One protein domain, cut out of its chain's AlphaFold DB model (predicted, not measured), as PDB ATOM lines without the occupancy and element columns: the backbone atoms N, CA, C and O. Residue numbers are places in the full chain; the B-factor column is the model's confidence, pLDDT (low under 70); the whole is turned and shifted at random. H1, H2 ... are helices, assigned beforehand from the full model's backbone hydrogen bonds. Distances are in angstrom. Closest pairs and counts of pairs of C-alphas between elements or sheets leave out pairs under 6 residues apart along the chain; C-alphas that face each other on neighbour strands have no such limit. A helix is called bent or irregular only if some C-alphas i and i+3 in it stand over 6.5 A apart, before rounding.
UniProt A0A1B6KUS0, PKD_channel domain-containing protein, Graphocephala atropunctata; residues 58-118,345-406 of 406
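Overview. This is residues 58 to 118 and 345 to 406 of the 406 residues of the protein "PKD_channel domain-containing protein" of Graphocephala atropunctata (UniProt A0A1B6KUS0). Three long helices zigzag: H4 and H5 make a V, meeting near the end of H4 and the start of H5, and H6 folds back across H5. The short helices H1, H2 and H3 sit toward the wide end of the V, H3 between its arms. The printed part has 123 residues with six named helices, H1 to H6 in chain order, and no named strand: all helix. It is loose, with a radius of gyration of the C-alphas of 17.0 A, and spans 60 by 27 by 26 A.

Along the chain. H1 is residues 63 to 69, from C-alpha 63 at (187.368, 120.013, 159.886). H2 is 72 to 76, only just irregular: C-alphas 72 and 75 are 6.9 A apart. H3 is 79 to 82. H4, 87 to 115, is 41.7 A long. H5, 345 to 380, is 43.2 A long and irregular, C-alphas 373 and 376 being 9.5 A apart, with a kink of 107 degrees near residue 374. H6, 382 to 405, is 36.2 A long and ends at C-alpha 405 at (223.630, 109.082, 170.247).

Arrangement. H5 is the hub, touching the five other helices. Its residues 346 to 359 touch H4 residues 104 to 115, opposite ways at a steep tilt of 40 degrees; the closest C-alphas, of Ile 111 and Ile 349, are 6.0 A apart. H5 and H6 form a helical hairpin, at 36 degrees, only just steep; their closest C-alphas, of Leu 378 and Asn 384, are 6.4 A apart. H3 touches H4, C-alphas of Ala 82 and Phe 90 closest at 4.8 A. H1 and H2 only just touch H5, with 3 pairs of C-alphas within 8 A each. H4 and H6 are apart. Every O i to N i+4 pair is within hydrogen-bond range in H4; in H1 2 of 3 are, in H5 27 of 32, in H6 16 of 20, and in H2 0 of 1, beside 1 of 2 O i to N i+3 pairs; H3 is too short for such a pair.

Size, cuts and confidence. The C-alphas farthest apart, of Thr 58 and Leu 118, are 61.8 A apart. Residues 119 to 344 are not printed; C-alphas 118 and 345 are 14.4 A apart across the cut. The links printed whole are tight. Confidence is under 70 at residues 58 to 74, 376 to 378 and 404 to 406.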
ATOM      1  N   THR A  58     175.377 123.379 155.859       60.47
ATOM      2  CA  THR A  58     174.799 122.572 156.944       60.47
ATOM      3  C   THR A  58     175.828 122.085 157.970       60.47
ATOM      4  O   THR A  58     175.497 122.028 159.154       60.47
ATOM      5  N   ASP A  59     177.081 121.821 157.581       61.34
ATOM      6  CA  ASP A  59     178.116 121.266 158.474       61.34
ATOM      7  C   ASP A  59     179.259 122.264 158.771       61.34
ATOM      8  O   ASP A  59     180.431 122.073 158.436       61.34
ATOM      9  N   LYS A  60     178.905 123.382 159.420       60.03
ATOM     10  CA  LYS A  60     179.824 124.506 159.714       60.03
ATOM     11  C   LYS A  60     180.986 124.151 160.653       60.03
ATOM     12  O   LYS A  60     181.949 124.919 160.732       60.03
ATOM     13  N   GLU A  61     180.904 123.031 161.371       63.22
ATOM     14  CA  GLU A  61     181.939 122.556 162.302       63.22
ATOM     15  C   GLU A  61     182.900 121.538 161.675       63.22
ATOM     16  O   GLU A  61     183.880 121.129 162.311       63.22
ATOM     17  N   HIS A  62     182.676 121.143 160.420       67.31
ATOM     18  CA  HIS A  62     183.501 120.133 159.784       67.31
ATOM     19  C   HIS A  62     184.970 120.582 159.676       67.31
ATOM     20  O   HIS A  62     185.260 121.731 159.311       67.31
ATOM     21  N   PRO A  63     185.944 119.680 159.912       67.25
ATOM     22  CA  PRO A  63     187.368 120.013 159.886       67.25
ATOM     23  C   PRO A  63     187.843 120.732 158.613       67.25
ATOM     24  O   PRO A  63     188.796 121.507 158.677       67.25
ATOM     25  N   LEU A  64     187.183 120.508 157.470       69.25
ATOM     26  CA  LEU A  64     187.500 121.126 156.173       69.25
ATOM     27  C   LEU A  64     187.216 122.642 156.123       69.25
ATOM     28  O   LEU A  64     188.018 123.380 155.544       69.25
ATOM     29  N   GLU A  65     186.161 123.140 156.783       67.69
ATOM     30  CA  GLU A  65     185.854 124.584 156.844       67.69
ATOM     31  C   GLU A  65     186.986 125.376 157.519       67.69
ATOM     32  O   GLU A  65     187.325 126.498 157.120       67.69
ATOM     33  N   ARG A  66     187.674 124.758 158.489       67.50
ATOM     34  CA  ARG A  66     188.851 125.346 159.144       67.50
ATOM     35  C   ARG A  66     190.002 125.585 158.161       67.50
ATOM     36  O   ARG A  66     190.687 126.606 158.269       67.50
ATOM     37  N   PHE A  67     190.212 124.687 157.195       67.69
ATOM     38  CA  PHE A  67     191.239 124.841 156.155       67.69
ATOM     39  C   PHE A  67     190.849 125.881 155.105       67.69
ATOM     40  O   PHE A  67     191.722 126.592 154.605       67.69
ATOM     41  N   ARG A  68     189.548 126.028 154.822       64.31
ATOM     42  CA  ARG A  68     189.023 127.061 153.919       64.31
ATOM     43  C   ARG A  68     189.227 128.474 154.478       64.31
ATOM     44  O   ARG A  68     189.623 129.373 153.739       64.31
ATOM     45  N   ARG A  69     189.017 128.668 155.788       63.09
ATOM     46  CA  ARG A  69     189.117 129.981 156.462       63.09
ATOM     47  C   ARG A  69     190.534 130.360 156.910       63.09
ATOM     48  O   ARG A  69     190.873 131.543 156.942       63.09
ATOM     49  N   SER A  70     191.385 129.393 157.256       66.06
ATOM     50  CA  SER A  70     192.721 129.663 157.810       66.06
ATOM     51  C   SER A  70     193.812 129.756 156.735       66.06
ATOM     52  O   SER A  70     194.192 128.758 156.127       66.06
ATOM     53  N   ARG A  71     194.433 130.938 156.570       60.50
ATOM     54  CA  ARG A  71     195.642 131.095 155.726       60.50
ATOM     55  C   ARG A  71     196.844 130.301 156.251       60.50
ATOM     56  O   ARG A  71     197.640 129.822 155.452       60.50
ATOM     57  N   ARG A  72     196.968 130.151 157.576       58.75
ATOM     58  CA  ARG A  72     198.120 129.515 158.244       58.75
ATOM     59  C   ARG A  72     198.118 127.988 158.079       58.75
ATOM     60  O   ARG A  72     199.173 127.371 158.032       58.75
ATOM     61  N   CYS A  73     196.939 127.386 157.919       62.16
ATOM     62  CA  CYS A  73     196.786 125.942 157.731       62.16
ATOM     63  C   CYS A  73     197.061 125.472 156.292       62.16
ATOM     64  O   CYS A  73     197.113 124.267 156.068       62.16
ATOM     65  N   LYS A  74     197.289 126.383 155.327       68.44
ATOM     66  CA  LYS A  74     197.535 126.036 153.913       68.44
ATOM     67  C   LYS A  74     198.805 125.214 153.668       68.44
ATOM     68  O   LYS A  74     198.895 124.515 152.659       68.44
ATOM     69  N   LEU A  75     199.789 125.290 154.565       70.38
ATOM     70  CA  LEU A  75     201.003 124.476 154.464       70.38
ATOM     71  C   LEU A  75     200.710 122.987 154.716       70.38
ATOM     72  O   LEU A  75     201.273 122.142 154.037       70.38
ATOM     73  N   PHE A  76     199.765 122.689 155.612       75.69
ATOM     74  CA  PHE A  76     199.375 121.329 156.001       75.69
ATOM     75  C   PHE A  76     198.230 120.749 155.159       75.69
ATOM     76  O   PHE A  76     197.765 119.644 155.430       75.69
ATOM     77  N   ILE A  77     197.744 121.491 154.157       80.19
ATOM     78  CA  ILE A  77     196.763 120.967 153.201       80.19
ATOM     79  C   ILE A  77     197.465 119.942 152.318       80.19
ATOM     80  O   ILE A  77     198.433 120.290 151.636       80.19
ATOM     81  N   THR A  78     196.947 118.715 152.328       84.62
ATOM     82  CA  THR A  78     197.432 117.624 151.483       84.62
ATOM     83  C   THR A  78     196.738 117.607 150.126       84.62
ATOM     84  O   THR A  78     195.651 118.177 149.994       84.62
ATOM     85  N   ARG A  79     197.288 116.915 149.121       83.44
ATOM     86  CA  ARG A  79     196.578 116.670 147.852       83.44
ATOM     87  C   ARG A  79     195.231 115.983 148.063       83.44
ATOM     88  O   ARG A  79     194.266 116.358 147.402       83.44
ATOM     89  N   GLU A  80     195.143 115.015 148.978       81.19
ATOM     90  CA  GLU A  80     193.886 114.313 149.288       81.19
ATOM     91  C   GLU A  80     192.834 115.259 149.878       81.19
ATOM     92  O   GLU A  80     191.677 115.218 149.469       81.19
ATOM     93  N   ILE A  81     193.232 116.182 150.760       79.31
ATOM     94  CA  ILE A  81     192.338 117.227 151.282       79.31
ATOM     95  C   ILE A  81     191.988 118.239 150.177       79.31
ATOM     96  O   ILE A  81     190.844 118.682 150.069       79.31
ATOM     97  N   ALA A  82     192.954 118.597 149.328       81.44
ATOM     98  CA  ALA A  82     192.781 119.585 148.267       81.44
ATOM     99  C   ALA A  82     191.822 119.137 147.153       81.44
ATOM    100  O   ALA A  82     191.280 120.004 146.465       81.44
ATOM    101  N   ARG A  83     191.568 117.826 146.996       77.00
ATOM    102  CA  ARG A  83     190.547 117.298 146.069       77.00
ATOM    103  C   ARG A  83     189.140 117.825 146.358       77.00
ATOM    104  O   ARG A  83     188.344 117.887 145.431       77.00
ATOM    105  N   TYR A  84     188.864 118.220 147.601       73.06
ATOM    106  CA  TYR A  84     187.549 118.680 148.061       73.06
ATOM    107  C   TYR A  84     187.449 120.209 148.217       73.06
ATOM    108  O   TYR A  84     186.525 120.700 148.857       73.06
ATOM    109  N   LEU A  85     188.438 120.970 147.729       74.44
ATOM    110  CA  LEU A  85     188.507 122.430 147.893       74.44
ATOM    111  C   LEU A  85     188.243 123.172 146.574       74.44
ATOM    112  O   LEU A  85     187.107 123.481 146.254       74.44
ATOM    113  N   ASP A  86     189.293 123.521 145.829       78.75
ATOM    114  CA  ASP A  86     189.194 124.258 144.563       78.75
ATOM    115  C   ASP A  86     190.260 123.735 143.594       78.75
ATOM    116  O   ASP A  86     191.368 123.386 144.015       78.75
ATOM    117  N   ARG A  87     189.970 123.732 142.289       80.50
ATOM    118  CA  ARG A  87     190.860 123.197 141.246       80.50
ATOM    119  C   ARG A  87     192.220 123.896 141.238       80.50
ATOM    120  O   ARG A  87     193.247 123.236 141.079       80.50
ATOM    121  N   LYS A  88     192.257 125.217 141.450       84.06
ATOM    122  CA  LYS A  88     193.520 125.976 141.542       84.06
ATOM    123  C   LYS A  88     194.344 125.559 142.767       84.06
ATOM    124  O   LYS A  88     195.565 125.411 142.678       84.06
ATOM    125  N   THR A  89     193.679 125.326 143.897       80.00
ATOM    126  CA  THR A  89     194.325 124.866 145.137       80.00
ATOM    127  C   THR A  89     194.844 123.437 144.980       80.00
ATOM    128  O   THR A  89     195.984 123.163 145.333       80.00
ATOM    129  N   PHE A  90     194.061 122.549 144.365       84.25
ATOM    130  CA  PHE A  90     194.473 121.178 144.073       84.25
ATOM    131  C   PHE A  90     195.741 121.117 143.215       84.25
ATOM    132  O   PHE A  90     196.684 120.409 143.569       84.25
ATOM    133  N   ILE A  91     195.799 121.887 142.123       87.75
ATOM    134  CA  ILE A  91     196.960 121.895 141.221       87.75
ATOM    135  C   ILE A  91     198.204 122.429 141.942       87.75
ATOM    136  O   ILE A  91     199.253 121.790 141.911       87.75
ATOM    137  N   THR A  92     198.099 123.565 142.636       86.75
ATOM    138  CA  THR A  92     199.250 124.176 143.327       86.75
ATOM    139  C   THR A  92     199.779 123.312 144.474       86.75
ATOM    140  O   THR A  92     200.992 123.163 144.613       86.75
ATOM    141  N   VAL A  93     198.892 122.691 145.259       87.19
ATOM    142  CA  VAL A  93     199.275 121.745 146.320       87.19
ATOM    143  C   VAL A  93     199.916 120.493 145.728       87.19
ATOM    144  O   VAL A  93     200.958 120.078 146.224       87.19
ATOM    145  N   SER A  94     199.367 119.942 144.643       88.56
ATOM    146  CA  SER A  94     199.925 118.748 143.990       88.56
ATOM    147  C   SER A  94     201.338 118.988 143.453       88.56
ATOM    148  O   SER A  94     202.220 118.167 143.679       88.56
ATOM    149  N   PHE A  95     201.582 120.123 142.788       90.75
ATOM    150  CA  PHE A  95     202.928 120.482 142.324       90.75
ATOM    151  C   PHE A  95     203.901 120.688 143.488       90.75
ATOM    152  O   PHE A  95     205.033 120.213 143.436       90.75
ATOM    153  N   ARG A  96     203.459 121.363 144.557       89.00
ATOM    154  CA  ARG A  96     204.271 121.557 145.764       89.00
ATOM    155  C   ARG A  96     204.644 120.218 146.405       89.00
ATOM    156  O   ARG A  96     205.809 120.012 146.714       89.00
ATOM    157  N   GLU A  97     203.682 119.318 146.591       89.44
ATOM    158  CA  GLU A  97     203.934 117.985 147.148       89.44
ATOM    159  C   GLU A  97     204.864 117.157 146.266       89.44
ATOM    160  O   GLU A  97     205.767 116.521 146.794       89.44
ATOM    161  N   ALA A  98     204.711 117.216 144.940       91.50
ATOM    162  CA  ALA A  98     205.615 116.530 144.022       91.50
ATOM    163  C   ALA A  98     207.065 117.017 144.183       91.50
ATOM    164  O   ALA A  98     207.978 116.202 144.261       91.50
ATOM    165  N   ILE A  99     207.284 118.331 144.304       92.88
ATOM    166  CA  ILE A  99     208.622 118.900 144.533       92.88
ATOM    167  C   ILE A  99     209.190 118.446 145.885       92.88
ATOM    168  O   ILE A  99     210.333 118.000 145.945       92.88
ATOM    169  N   ILE A 100     208.399 118.527 146.960       91.00
ATOM    170  CA  ILE A 100     208.811 118.090 148.307       91.00
ATOM    171  C   ILE A 100     209.155 116.594 148.298       91.00
ATOM    172  O   ILE A 100     210.157 116.190 148.886       91.00
ATOM    173  N   TYR A 101     208.372 115.780 147.594       90.94
ATOM    174  CA  TYR A 101     208.622 114.352 147.447       90.94
ATOM    175  C   TYR A 101     209.898 114.062 146.645       90.94
ATOM    176  O   TYR A 101     210.683 113.212 147.051       90.94
ATOM    177  N   CYS A 102     210.175 114.803 145.566       94.44
ATOM    178  CA  CYS A 102     211.439 114.688 144.830       94.44
ATOM    179  C   CYS A 102     212.650 115.027 145.710       94.44
ATOM    180  O   CYS A 102     213.648 114.312 145.677       94.44
ATOM    181  N   VAL A 103     212.564 116.084 146.524       94.19
ATOM    182  CA  VAL A 103     213.631 116.444 147.474       94.19
ATOM    183  C   VAL A 103     213.811 115.350 148.527       94.19
ATOM    184  O   VAL A 103     214.940 114.962 148.815       94.19
ATOM    185  N   PHE A 104     212.713 114.814 149.062       92.19
ATOM    186  CA  PHE A 104     212.742 113.693 150.001       92.19
ATOM    187  C   PHE A 104     213.388 112.440 149.389       92.19
ATOM    188  O   PHE A 104     214.218 111.808 150.038       92.19
ATOM    189  N   LEU A 105     213.063 112.115 148.134       93.12
ATOM    190  CA  LEU A 105     213.677 111.003 147.408       93.12
ATOM    191  C   LEU A 105     215.184 111.201 147.224       93.12
ATOM    192  O   LEU A 105     215.955 110.284 147.480       93.12
ATOM    193  N   ILE A 106     215.624 112.398 146.837       94.81
ATOM    194  CA  ILE A 106     217.058 112.693 146.724       94.81
ATOM    195  C   ILE A 106     217.740 112.521 148.086       94.81
ATOM    196  O   ILE A 106     218.798 111.903 148.173       94.81
ATOM    197  N   LEU A 107     217.120 113.020 149.155       93.88
ATOM    198  CA  LEU A 107     217.665 112.940 150.505       93.88
ATOM    199  C   LEU A 107     217.821 111.491 150.987       93.88
ATOM    200  O   LEU A 107     218.887 111.129 151.477       93.88
ATOM    201  N   ILE A 108     216.795 110.650 150.818       91.75
ATOM    202  CA  ILE A 108     216.877 109.240 151.223       91.75
ATOM    203  C   ILE A 108     217.882 108.469 150.359       91.75
ATOM    204  O   ILE A 108     218.609 107.624 150.878       91.75
ATOM    205  N   THR A 109     217.999 108.788 149.067       92.62
ATOM    206  CA  THR A 109     219.032 108.206 148.201       92.62
ATOM    207  C   THR A 109     220.439 108.596 148.659       92.62
ATOM    208  O   THR A 109     221.316 107.739 148.693       92.62
ATOM    209  N   LEU A 110     220.661 109.847 149.074       92.75
ATOM    210  CA  LEU A 110     221.952 110.280 149.617       92.75
ATOM    211  C   LEU A 110     222.302 109.554 150.919       92.75
ATOM    212  O   LEU A 110     223.422 109.073 151.052       92.75
ATOM    213  N   ILE A 111     221.350 109.432 151.849       91.06
ATOM    214  CA  ILE A 111     221.574 108.737 153.127       91.06
ATOM    215  C   ILE A 111     221.867 107.254 152.886       91.06
ATOM    216  O   ILE A 111     222.826 106.720 153.439       91.06
ATOM    217  N   THR A 112     221.070 106.589 152.044       89.12
ATOM    218  CA  THR A 112     221.222 105.150 151.779       89.12
ATOM    219  C   THR A 112     222.545 104.840 151.088       89.12
ATOM    220  O   THR A 112     223.307 104.037 151.610       89.12
ATOM    221  N   LEU A 113     222.860 105.517 149.980       89.12
ATOM    222  CA  LEU A 113     224.107 105.286 149.245       89.12
ATOM    223  C   LEU A 113     225.342 105.744 150.027       89.12
ATOM    224  O   LEU A 113     226.371 105.078 149.978       89.12
ATOM    225  N   GLY A 114     225.247 106.855 150.763       86.44
ATOM    226  CA  GLY A 114     226.352 107.355 151.579       86.44
ATOM    227  C   GLY A 114     226.670 106.466 152.780       86.44
ATOM    228  O   GLY A 114     227.825 106.383 153.187       86.44
ATOM    229  N   SER A 115     225.674 105.752 153.311       82.75
ATOM    230  CA  SER A 115     225.874 104.800 154.411       82.75
ATOM    231  C   SER A 115     226.417 103.440 153.956       82.75
ATOM    232  O   SER A 115     226.878 102.668 154.794       82.75
ATOM    233  N   THR A 116     226.367 103.133 152.654       85.44
ATOM    234  CA  THR A 116     226.804 101.846 152.085       85.44
ATOM    235  C   THR A 116     227.932 102.048 151.064       85.44
ATOM    236  O   THR A 116     227.688 101.969 149.854       85.44
ATOM    237  N   PRO A 117     229.170 102.335 151.509       86.00
ATOM    238  CA  PRO A 117     230.304 102.473 150.604       86.00
ATOM    239  C   PRO A 117     230.624 101.150 149.895       86.00
ATOM    240  O   PRO A 117     230.391 100.061 150.425       86.00
ATOM    241  N   LEU A 118     231.210 101.251 148.698       90.81
ATOM    242  CA  LEU A 118     231.610 100.103 147.874       90.81
ATOM    243  C   LEU A 118     232.585  99.163 148.606       90.81
ATOM    244  O   LEU A 118     232.563  97.952 148.388       90.81
ATOM    245  N   TYR A 345     232.822 113.451 155.293       89.75
ATOM    246  CA  TYR A 345     231.716 112.870 154.533       89.75
ATOM    247  C   TYR A 345     230.633 112.286 155.447       89.75
ATOM    248  O   TYR A 345     229.448 112.524 155.220       89.75
ATOM    249  N   ASP A 346     231.016 111.604 156.528       89.19
ATOM    250  CA  ASP A 346     230.047 111.085 157.494       89.19
ATOM    251  C   ASP A 346     229.290 112.228 158.189       89.19
ATOM    252  O   ASP A 346     228.084 112.134 158.404       89.19
ATOM    253  N   MET A 347     229.971 113.341 158.484       90.50
ATOM    254  CA  MET A 347     229.336 114.547 159.026       90.50
ATOM    255  C   MET A 347     228.349 115.181 158.037       90.50
ATOM    256  O   MET A 347     227.313 115.706 158.444       90.50
ATOM    257  N   PHE A 348     228.624 115.115 156.733       92.88
ATOM    258  CA  PHE A 348     227.656 115.523 155.715       92.88
ATOM    259  C   PHE A 348     226.410 114.624 155.733       92.88
ATOM    260  O   PHE A 348     225.290 115.142 155.743       92.88
ATOM    261  N   ILE A 349     226.585 113.300 155.816       91.75
ATOM    262  CA  ILE A 349     225.464 112.354 155.941       91.75
ATOM    263  C   ILE A 349     224.660 112.614 157.219       91.75
ATOM    264  O   ILE A 349     223.433 112.647 157.160       91.75
ATOM    265  N   PHE A 350     225.320 112.917 158.338       90.69
ATOM    266  CA  PHE A 350     224.652 113.305 159.582       90.69
ATOM    267  C   PHE A 350     223.743 114.533 159.413       90.69
ATOM    268  O   PHE A 350     222.605 114.555 159.881       90.69
ATOM    269  N   VAL A 351     224.202 115.563 158.691       93.06
ATOM    270  CA  VAL A 351     223.363 116.734 158.385       93.06
ATOM    271  C   VAL A 351     222.164 116.338 157.517       93.06
ATOM    272  O   VAL A 351     221.049 116.801 157.768       93.06
ATOM    273  N   CYS A 352     222.352 115.456 156.531       93.56
ATOM    274  CA  CYS A 352     221.246 114.909 155.742       93.56
ATOM    275  C   CYS A 352     220.236 114.141 156.612       93.56
ATOM    276  O   CYS A 352     219.030 114.303 156.423       93.56
ATOM    277  N   GLU A 353     220.698 113.366 157.593       92.31
ATOM    278  CA  GLU A 353     219.846 112.663 158.557       92.31
ATOM    279  C   GLU A 353     219.040 113.635 159.436       92.31
ATOM    280  O   GLU A 353     217.838 113.437 159.620       92.31
ATOM    281  N   ILE A 354     219.632 114.743 159.900       92.38
ATOM    282  CA  ILE A 354     218.897 115.794 160.629       92.38
ATOM    283  C   ILE A 354     217.794 116.396 159.752       92.38
ATOM    284  O   ILE A 354     216.656 116.569 160.199       92.38
ATOM    285  N   ILE A 355     218.105 116.702 158.490       94.12
ATOM    286  CA  ILE A 355     217.112 117.211 157.536       94.12
ATOM    287  C   ILE A 355     216.000 116.169 157.338       94.12
ATOM    288  O   ILE A 355     214.821 116.527 157.328       94.12
ATOM    289  N   PHE A 356     216.344 114.882 157.256       93.50
ATOM    290  CA  PHE A 356     215.375 113.793 157.135       93.50
ATOM    291  C   PHE A 356     214.445 113.719 158.351       93.50
ATOM    292  O   PHE A 356     213.231 113.609 158.174       93.50
ATOM    293  N   CYS A 357     214.964 113.880 159.572       92.75
ATOM    294  CA  CYS A 357     214.152 113.956 160.790       92.75
ATOM    295  C   CYS A 357     213.119 115.095 160.726       92.75
ATOM    296  O   CYS A 357     211.959 114.909 161.103       92.75
ATOM    297  N   ILE A 358     213.500 116.261 160.192       93.00
ATOM    298  CA  ILE A 358     212.579 117.394 159.996       93.00
ATOM    299  C   ILE A 358     211.478 117.028 158.986       93.00
ATOM    300  O   ILE A 358     210.297 117.275 159.251       93.00
ATOM    301  N   PHE A 359     211.836 116.400 157.858       92.38
ATOM    302  CA  PHE A 359     210.861 115.904 156.876       92.38
ATOM    303  C   PHE A 359     209.913 114.865 157.478       92.38
ATOM    304  O   PHE A 359     208.706 114.933 157.250       92.38
ATOM    305  N   PHE A 360     210.433 113.932 158.274       92.25
ATOM    306  CA  PHE A 360     209.636 112.908 158.937       92.25
ATOM    307  C   PHE A 360     208.587 113.521 159.874       92.25
ATOM    308  O   PHE A 360     207.408 113.161 159.807       92.25
ATOM    309  N   ILE A 361     208.978 114.494 160.707       92.44
ATOM    310  CA  ILE A 361     208.047 115.209 161.592       92.44
ATOM    311  C   ILE A 361     206.987 115.944 160.764       92.44
ATOM    312  O   ILE A 361     205.794 115.859 161.067       92.44
ATOM    313  N   PHE A 362     207.402 116.628 159.695       91.50
ATOM    314  CA  PHE A 362     206.490 117.334 158.798       91.50
ATOM    315  C   PHE A 362     205.440 116.393 158.182       91.50
ATOM    316  O   PHE A 362     204.240 116.653 158.315       91.50
ATOM    317  N   TYR A 363     205.861 115.273 157.585       91.25
ATOM    318  CA  TYR A 363     204.950 114.292 156.987       91.25
ATOM    319  C   TYR A 363     204.065 113.596 158.028       91.25
ATOM    320  O   TYR A 363     202.889 113.346 157.760       91.25
ATOM    321  N   THR A 364     204.579 113.350 159.234       91.31
ATOM    322  CA  THR A 364     203.788 112.794 160.342       91.31
ATOM    323  C   THR A 364     202.653 113.741 160.726       91.31
ATOM    324  O   THR A 364     201.496 113.326 160.798       91.31
ATOM    325  N   ILE A 365     202.939 115.036 160.908       90.56
ATOM    326  CA  ILE A 365     201.907 116.043 161.197       90.56
ATOM    327  C   ILE A 365     200.894 116.110 160.050       90.56
ATOM    328  O   ILE A 365     199.686 116.129 160.295       90.56
ATOM    329  N   GLN A 366     201.372 116.107 158.804       88.25
ATOM    330  CA  GLN A 366     200.527 116.131 157.615       88.25
ATOM    331  C   GLN A 366     199.562 114.931 157.581       88.25
ATOM    332  O   GLN A 366     198.360 115.112 157.375       88.25
ATOM    333  N   LYS A 367     200.050 113.722 157.879       89.31
ATOM    334  CA  LYS A 367     199.214 112.519 157.940       89.31
ATOM    335  C   LYS A 367     198.256 112.499 159.118       89.31
ATOM    336  O   LYS A 367     197.107 112.101 158.946       89.31
ATOM    337  N   LEU A 368     198.646 113.013 160.282       88.19
ATOM    338  CA  LEU A 368     197.725 113.173 161.413       88.19
ATOM    339  C   LEU A 368     196.581 114.146 161.092       88.19
ATOM    340  O   LEU A 368     195.439 113.914 161.495       88.19
ATOM    341  N   VAL A 369     196.862 115.224 160.357       84.88
ATOM    342  CA  VAL A 369     195.835 116.155 159.868       84.88
ATOM    343  C   VAL A 369     194.895 115.468 158.874       84.88
ATOM    344  O   VAL A 369     193.676 115.628 158.972       84.88
ATOM    345  N   GLU A 370     195.435 114.665 157.960       84.19
ATOM    346  CA  GLU A 370     194.655 113.889 156.992       84.19
ATOM    347  C   GLU A 370     193.740 112.860 157.678       84.19
ATOM    348  O   GLU A 370     192.547 112.789 157.388       84.19
ATOM    349  N   ILE A 371     194.252 112.140 158.680       84.31
ATOM    350  CA  ILE A 371     193.471 111.195 159.494       84.31
ATOM    351  C   ILE A 371     192.331 111.919 160.225       84.31
ATOM    352  O   ILE A 371     191.191 111.450 160.218       84.31
ATOM    353  N   LYS A 372     192.599 113.085 160.830       81.81
ATOM    354  CA  LYS A 372     191.575 113.865 161.549       81.81
ATOM    355  C   LYS A 372     190.486 114.424 160.629       81.81
ATOM    356  O   LYS A 372     189.354 114.597 161.077       81.81
ATOM    357  N   THR A 373     190.819 114.720 159.375       76.31
ATOM    358  CA  THR A 373     189.892 115.313 158.397       76.31
ATOM    359  C   THR A 373     189.084 114.261 157.640       76.31
ATOM    360  O   THR A 373     187.867 114.395 157.553       76.31
ATOM    361  N   LEU A 374     189.728 113.207 157.127       74.31
ATOM    362  CA  LEU A 374     189.103 112.195 156.261       74.31
ATOM    363  C   LEU A 374     188.635 110.933 157.013       74.31
ATOM    364  O   LEU A 374     187.847 110.150 156.472       74.31
ATOM    365  N   LYS A 375     189.068 110.739 158.270       78.56
ATOM    366  CA  LYS A 375     188.677 109.628 159.159       78.56
ATOM    367  C   LYS A 375     188.752 108.263 158.442       78.56
ATOM    368  O   LYS A 375     189.773 107.914 157.860       78.56
ATOM    369  N   LEU A 376     187.661 107.491 158.454       69.75
ATOM    370  CA  LEU A 376     187.583 106.132 157.902       69.75
ATOM    371  C   LEU A 376     187.698 106.068 156.371       69.75
ATOM    372  O   LEU A 376     188.001 105.006 155.829       69.75
ATOM    373  N   LYS A 377     187.479 107.178 155.653       69.31
ATOM    374  CA  LYS A 377     187.622 107.202 154.188       69.31
ATOM    375  C   LYS A 377     189.089 107.121 153.756       69.31
ATOM    376  O   LYS A 377     189.356 106.690 152.639       69.31
ATOM    377  N   LEU A 378     190.027 107.442 154.653       67.56
ATOM    378  CA  LEU A 378     191.465 107.314 154.420       67.56
ATOM    379  C   LEU A 378     191.861 105.873 154.054       67.56
ATOM    380  O   LEU A 378     192.616 105.673 153.106       67.56
ATOM    381  N   PHE A 379     191.306 104.878 154.753       71.94
ATOM    382  CA  PHE A 379     191.684 103.466 154.611       71.94
ATOM    383  C   PHE A 379     191.159 102.793 153.339       71.94
ATOM    384  O   PHE A 379     191.553 101.667 153.040       71.94
ATOM    385  N   LYS A 380     190.292 103.470 152.573       75.38
ATOM    386  CA  LYS A 380     189.800 102.965 151.284       75.38
ATOM    387  C   LYS A 380     190.792 103.185 150.140       75.38
ATOM    388  O   LYS A 380     190.674 102.529 149.110       75.38
ATOM    389  N   SER A 381     191.747 104.105 150.296       80.06
ATOM    390  CA  SER A 381     192.730 104.424 149.258       80.06
ATOM    391  C   SER A 381     194.011 103.618 149.452       80.06
ATOM    392  O   SER A 381     194.659 103.707 150.493       80.06
ATOM    393  N   PHE A 382     194.414 102.887 148.414       84.88
ATOM    394  CA  PHE A 382     195.687 102.161 148.375       84.88
ATOM    395  C   PHE A 382     196.901 103.081 148.607       84.88
ATOM    396  O   PHE A 382     197.817 102.729 149.343       84.88
ATOM    397  N   TRP A 383     196.880 104.297 148.054       84.31
ATOM    398  CA  TRP A 383     197.980 105.259 148.196       84.31
ATOM    399  C   TRP A 383     198.194 105.711 149.644       84.31
ATOM    400  O   TRP A 383     199.326 105.912 150.068       84.31
ATOM    401  N   ASN A 384     197.122 105.780 150.433       85.31
ATOM    402  CA  ASN A 384     197.232 106.145 151.843       85.31
ATOM    403  C   ASN A 384     197.894 105.039 152.668       85.31
ATOM    404  O   ASN A 384     198.632 105.343 153.603       85.31
ATOM    405  N   TRP A 385     197.672 103.770 152.308       87.50
ATOM    406  CA  TRP A 385     198.389 102.648 152.913       87.50
ATOM    407  C   TRP A 385     199.882 102.701 152.603       87.50
ATOM    408  O   TRP A 385     200.680 102.519 153.518       87.50
ATOM    409  N   ILE A 386     200.260 103.016 151.358       90.62
ATOM    410  CA  ILE A 386     201.669 103.206 150.988       90.62
ATOM    411  C   ILE A 386     202.311 104.288 151.859       90.62
ATOM    412  O   ILE A 386     203.362 104.044 152.446       90.62
ATOM    413  N   ASP A 387     201.674 105.451 152.003       88.31
ATOM    414  CA  ASP A 387     202.270 106.538 152.781       88.31
ATOM    415  C   ASP A 387     202.426 106.185 154.272       88.31
ATOM    416  O   ASP A 387     203.410 106.571 154.902       88.31
ATOM    417  N   ILE A 388     201.477 105.430 154.845       88.94
ATOM    418  CA  ILE A 388     201.580 104.930 156.226       88.94
ATOM    419  C   ILE A 388     202.747 103.948 156.348       88.94
ATOM    420  O   ILE A 388     203.532 104.061 157.287       88.94
ATOM    421  N   VAL A 389     202.897 103.016 155.404       92.06
ATOM    422  CA  VAL A 389     204.014 102.060 155.400       92.06
ATOM    423  C   VAL A 389     205.353 102.790 155.297       92.06
ATOM    424  O   VAL A 389     206.262 102.486 156.065       92.06
ATOM    425  N   ILE A 390     205.470 103.793 154.420       90.94
ATOM    426  CA  ILE A 390     206.689 104.610 154.297       90.94
ATOM    427  C   ILE A 390     207.016 105.300 155.627       90.94
ATOM    428  O   ILE A 390     208.174 105.287 156.051       90.94
ATOM    429  N   LEU A 391     206.018 105.862 156.317       90.38
ATOM    430  CA  LEU A 391     206.225 106.467 157.635       90.38
ATOM    431  C   LEU A 391     206.671 105.438 158.677       90.38
ATOM    432  O   LEU A 391     207.612 105.711 159.415       90.38
ATOM    433  N   VAL A 392     206.051 104.257 158.719       91.25
ATOM    434  CA  VAL A 392     206.429 103.192 159.662       91.25
ATOM    435  C   VAL A 392     207.867 102.734 159.424       91.25
ATOM    436  O   VAL A 392     208.641 102.647 160.370       91.25
ATOM    437  N   VAL A 393     208.263 102.512 158.169       90.56
ATOM    438  CA  VAL A 393     209.640 102.121 157.824       90.56
ATOM    439  C   VAL A 393     210.638 103.237 158.157       90.56
ATOM    440  O   VAL A 393     211.738 102.962 158.628       90.56
ATOM    441  N   SER A 394     210.246 104.505 157.996       89.38
ATOM    442  CA  SER A 394     211.099 105.656 158.327       89.38
ATOM    443  C   SER A 394     211.432 105.758 159.822       89.38
ATOM    444  O   SER A 394     212.463 106.332 160.173       89.38
ATOM    445  N   ILE A 395     210.618 105.170 160.710       87.75
ATOM    446  CA  ILE A 395     210.910 105.112 162.154       87.75
ATOM    447  C   ILE A 395     212.202 104.327 162.422       87.75
ATOM    448  O   ILE A 395     212.951 104.688 163.327       87.75
ATOM    449  N   GLN A 396     212.520 103.312 161.609       81.81
ATOM    450  CA  GLN A 396     213.752 102.534 161.767       81.81
ATOM    451  C   GLN A 396     215.009 103.404 161.616       81.81
ATOM    452  O   GLN A 396     215.996 103.204 162.321       81.81
ATOM    453  N   ILE A 397     214.966 104.401 160.728       80.44
ATOM    454  CA  ILE A 397     216.076 105.342 160.528       80.44
ATOM    455  C   ILE A 397     216.281 106.186 161.793       80.44
ATOM    456  O   ILE A 397     217.412 106.357 162.238       80.44
ATOM    457  N   LEU A 398     215.197 106.641 162.431       82.75
ATOM    458  CA  LEU A 398     215.275 107.382 163.695       82.75
ATOM    459  C   LEU A 398     215.846 106.531 164.826       82.75
ATOM    460  O   LEU A 398     216.671 107.014 165.600       82.75
ATOM    461  N   PHE A 399     215.431 105.267 164.904       84.00
ATOM    462  CA  PHE A 399     215.972 104.322 165.876       84.00
ATOM    463  C   PHE A 399     217.485 104.141 165.685       84.00
ATOM    464  O   PHE A 399     218.241 104.262 166.643       84.00
ATOM    465  N   ASN A 400     217.944 103.977 164.439       78.25
ATOM    466  CA  ASN A 400     219.367 103.845 164.108       78.25
ATOM    467  C   ASN A 400     220.216 105.078 164.471       78.25
ATOM    468  O   ASN A 400     221.407 104.920 164.750       78.25
ATOM    469  N   ILE A 401     219.640 106.284 164.426       79.25
ATOM    470  CA  ILE A 401     220.301 107.527 164.860       79.25
ATOM    471  C   ILE A 401     220.310 107.598 166.393       79.25
ATOM    472  O   ILE A 401     221.345 107.865 166.999       79.25
ATOM    473  N   SER A 402     219.174 107.311 167.037       78.62
ATOM    474  CA  SER A 402     219.045 107.361 168.498       78.62
ATOM    475  C   SER A 402     219.940 106.345 169.206       78.62
ATOM    476  O   SER A 402     220.501 106.675 170.245       78.62
ATOM    477  N   CYS A 403     220.083 105.134 168.665       74.12
ATOM    478  CA  CYS A 403     220.986 104.115 169.201       74.12
ATOM    479  C   CYS A 403     222.464 104.481 169.071       74.12
ATOM    480  O   CYS A 403     223.279 103.838 169.711       74.12
ATOM    481  N   PHE A 404     222.816 105.451 168.224       68.00
ATOM    482  CA  PHE A 404     224.193 105.923 168.105       68.00
ATOM    483  C   PHE A 404     224.492 107.115 169.028       68.00
ATOM    484  O   PHE A 404     225.635 107.332 169.408       68.00
ATOM    485  N   LEU A 405     223.478 107.921 169.361       67.12
ATOM    486  CA  LEU A 405     223.630 109.082 170.247       67.12
ATOM    487  C   LEU A 405     223.672 108.717 171.741       67.12
ATOM    488  O   LEU A 405     224.123 109.540 172.538       67.12
ATOM    489  N   ASN A 406     223.173 107.531 172.101       50.06
ATOM    490  CA  ASN A 406     223.293 106.929 173.432       50.06
ATOM    491  C   ASN A 406     224.499 105.997 173.468       50.06
ATOM    492  O   ASN A 406     225.164 105.970 174.526       50.06
TER     493      ASN A 406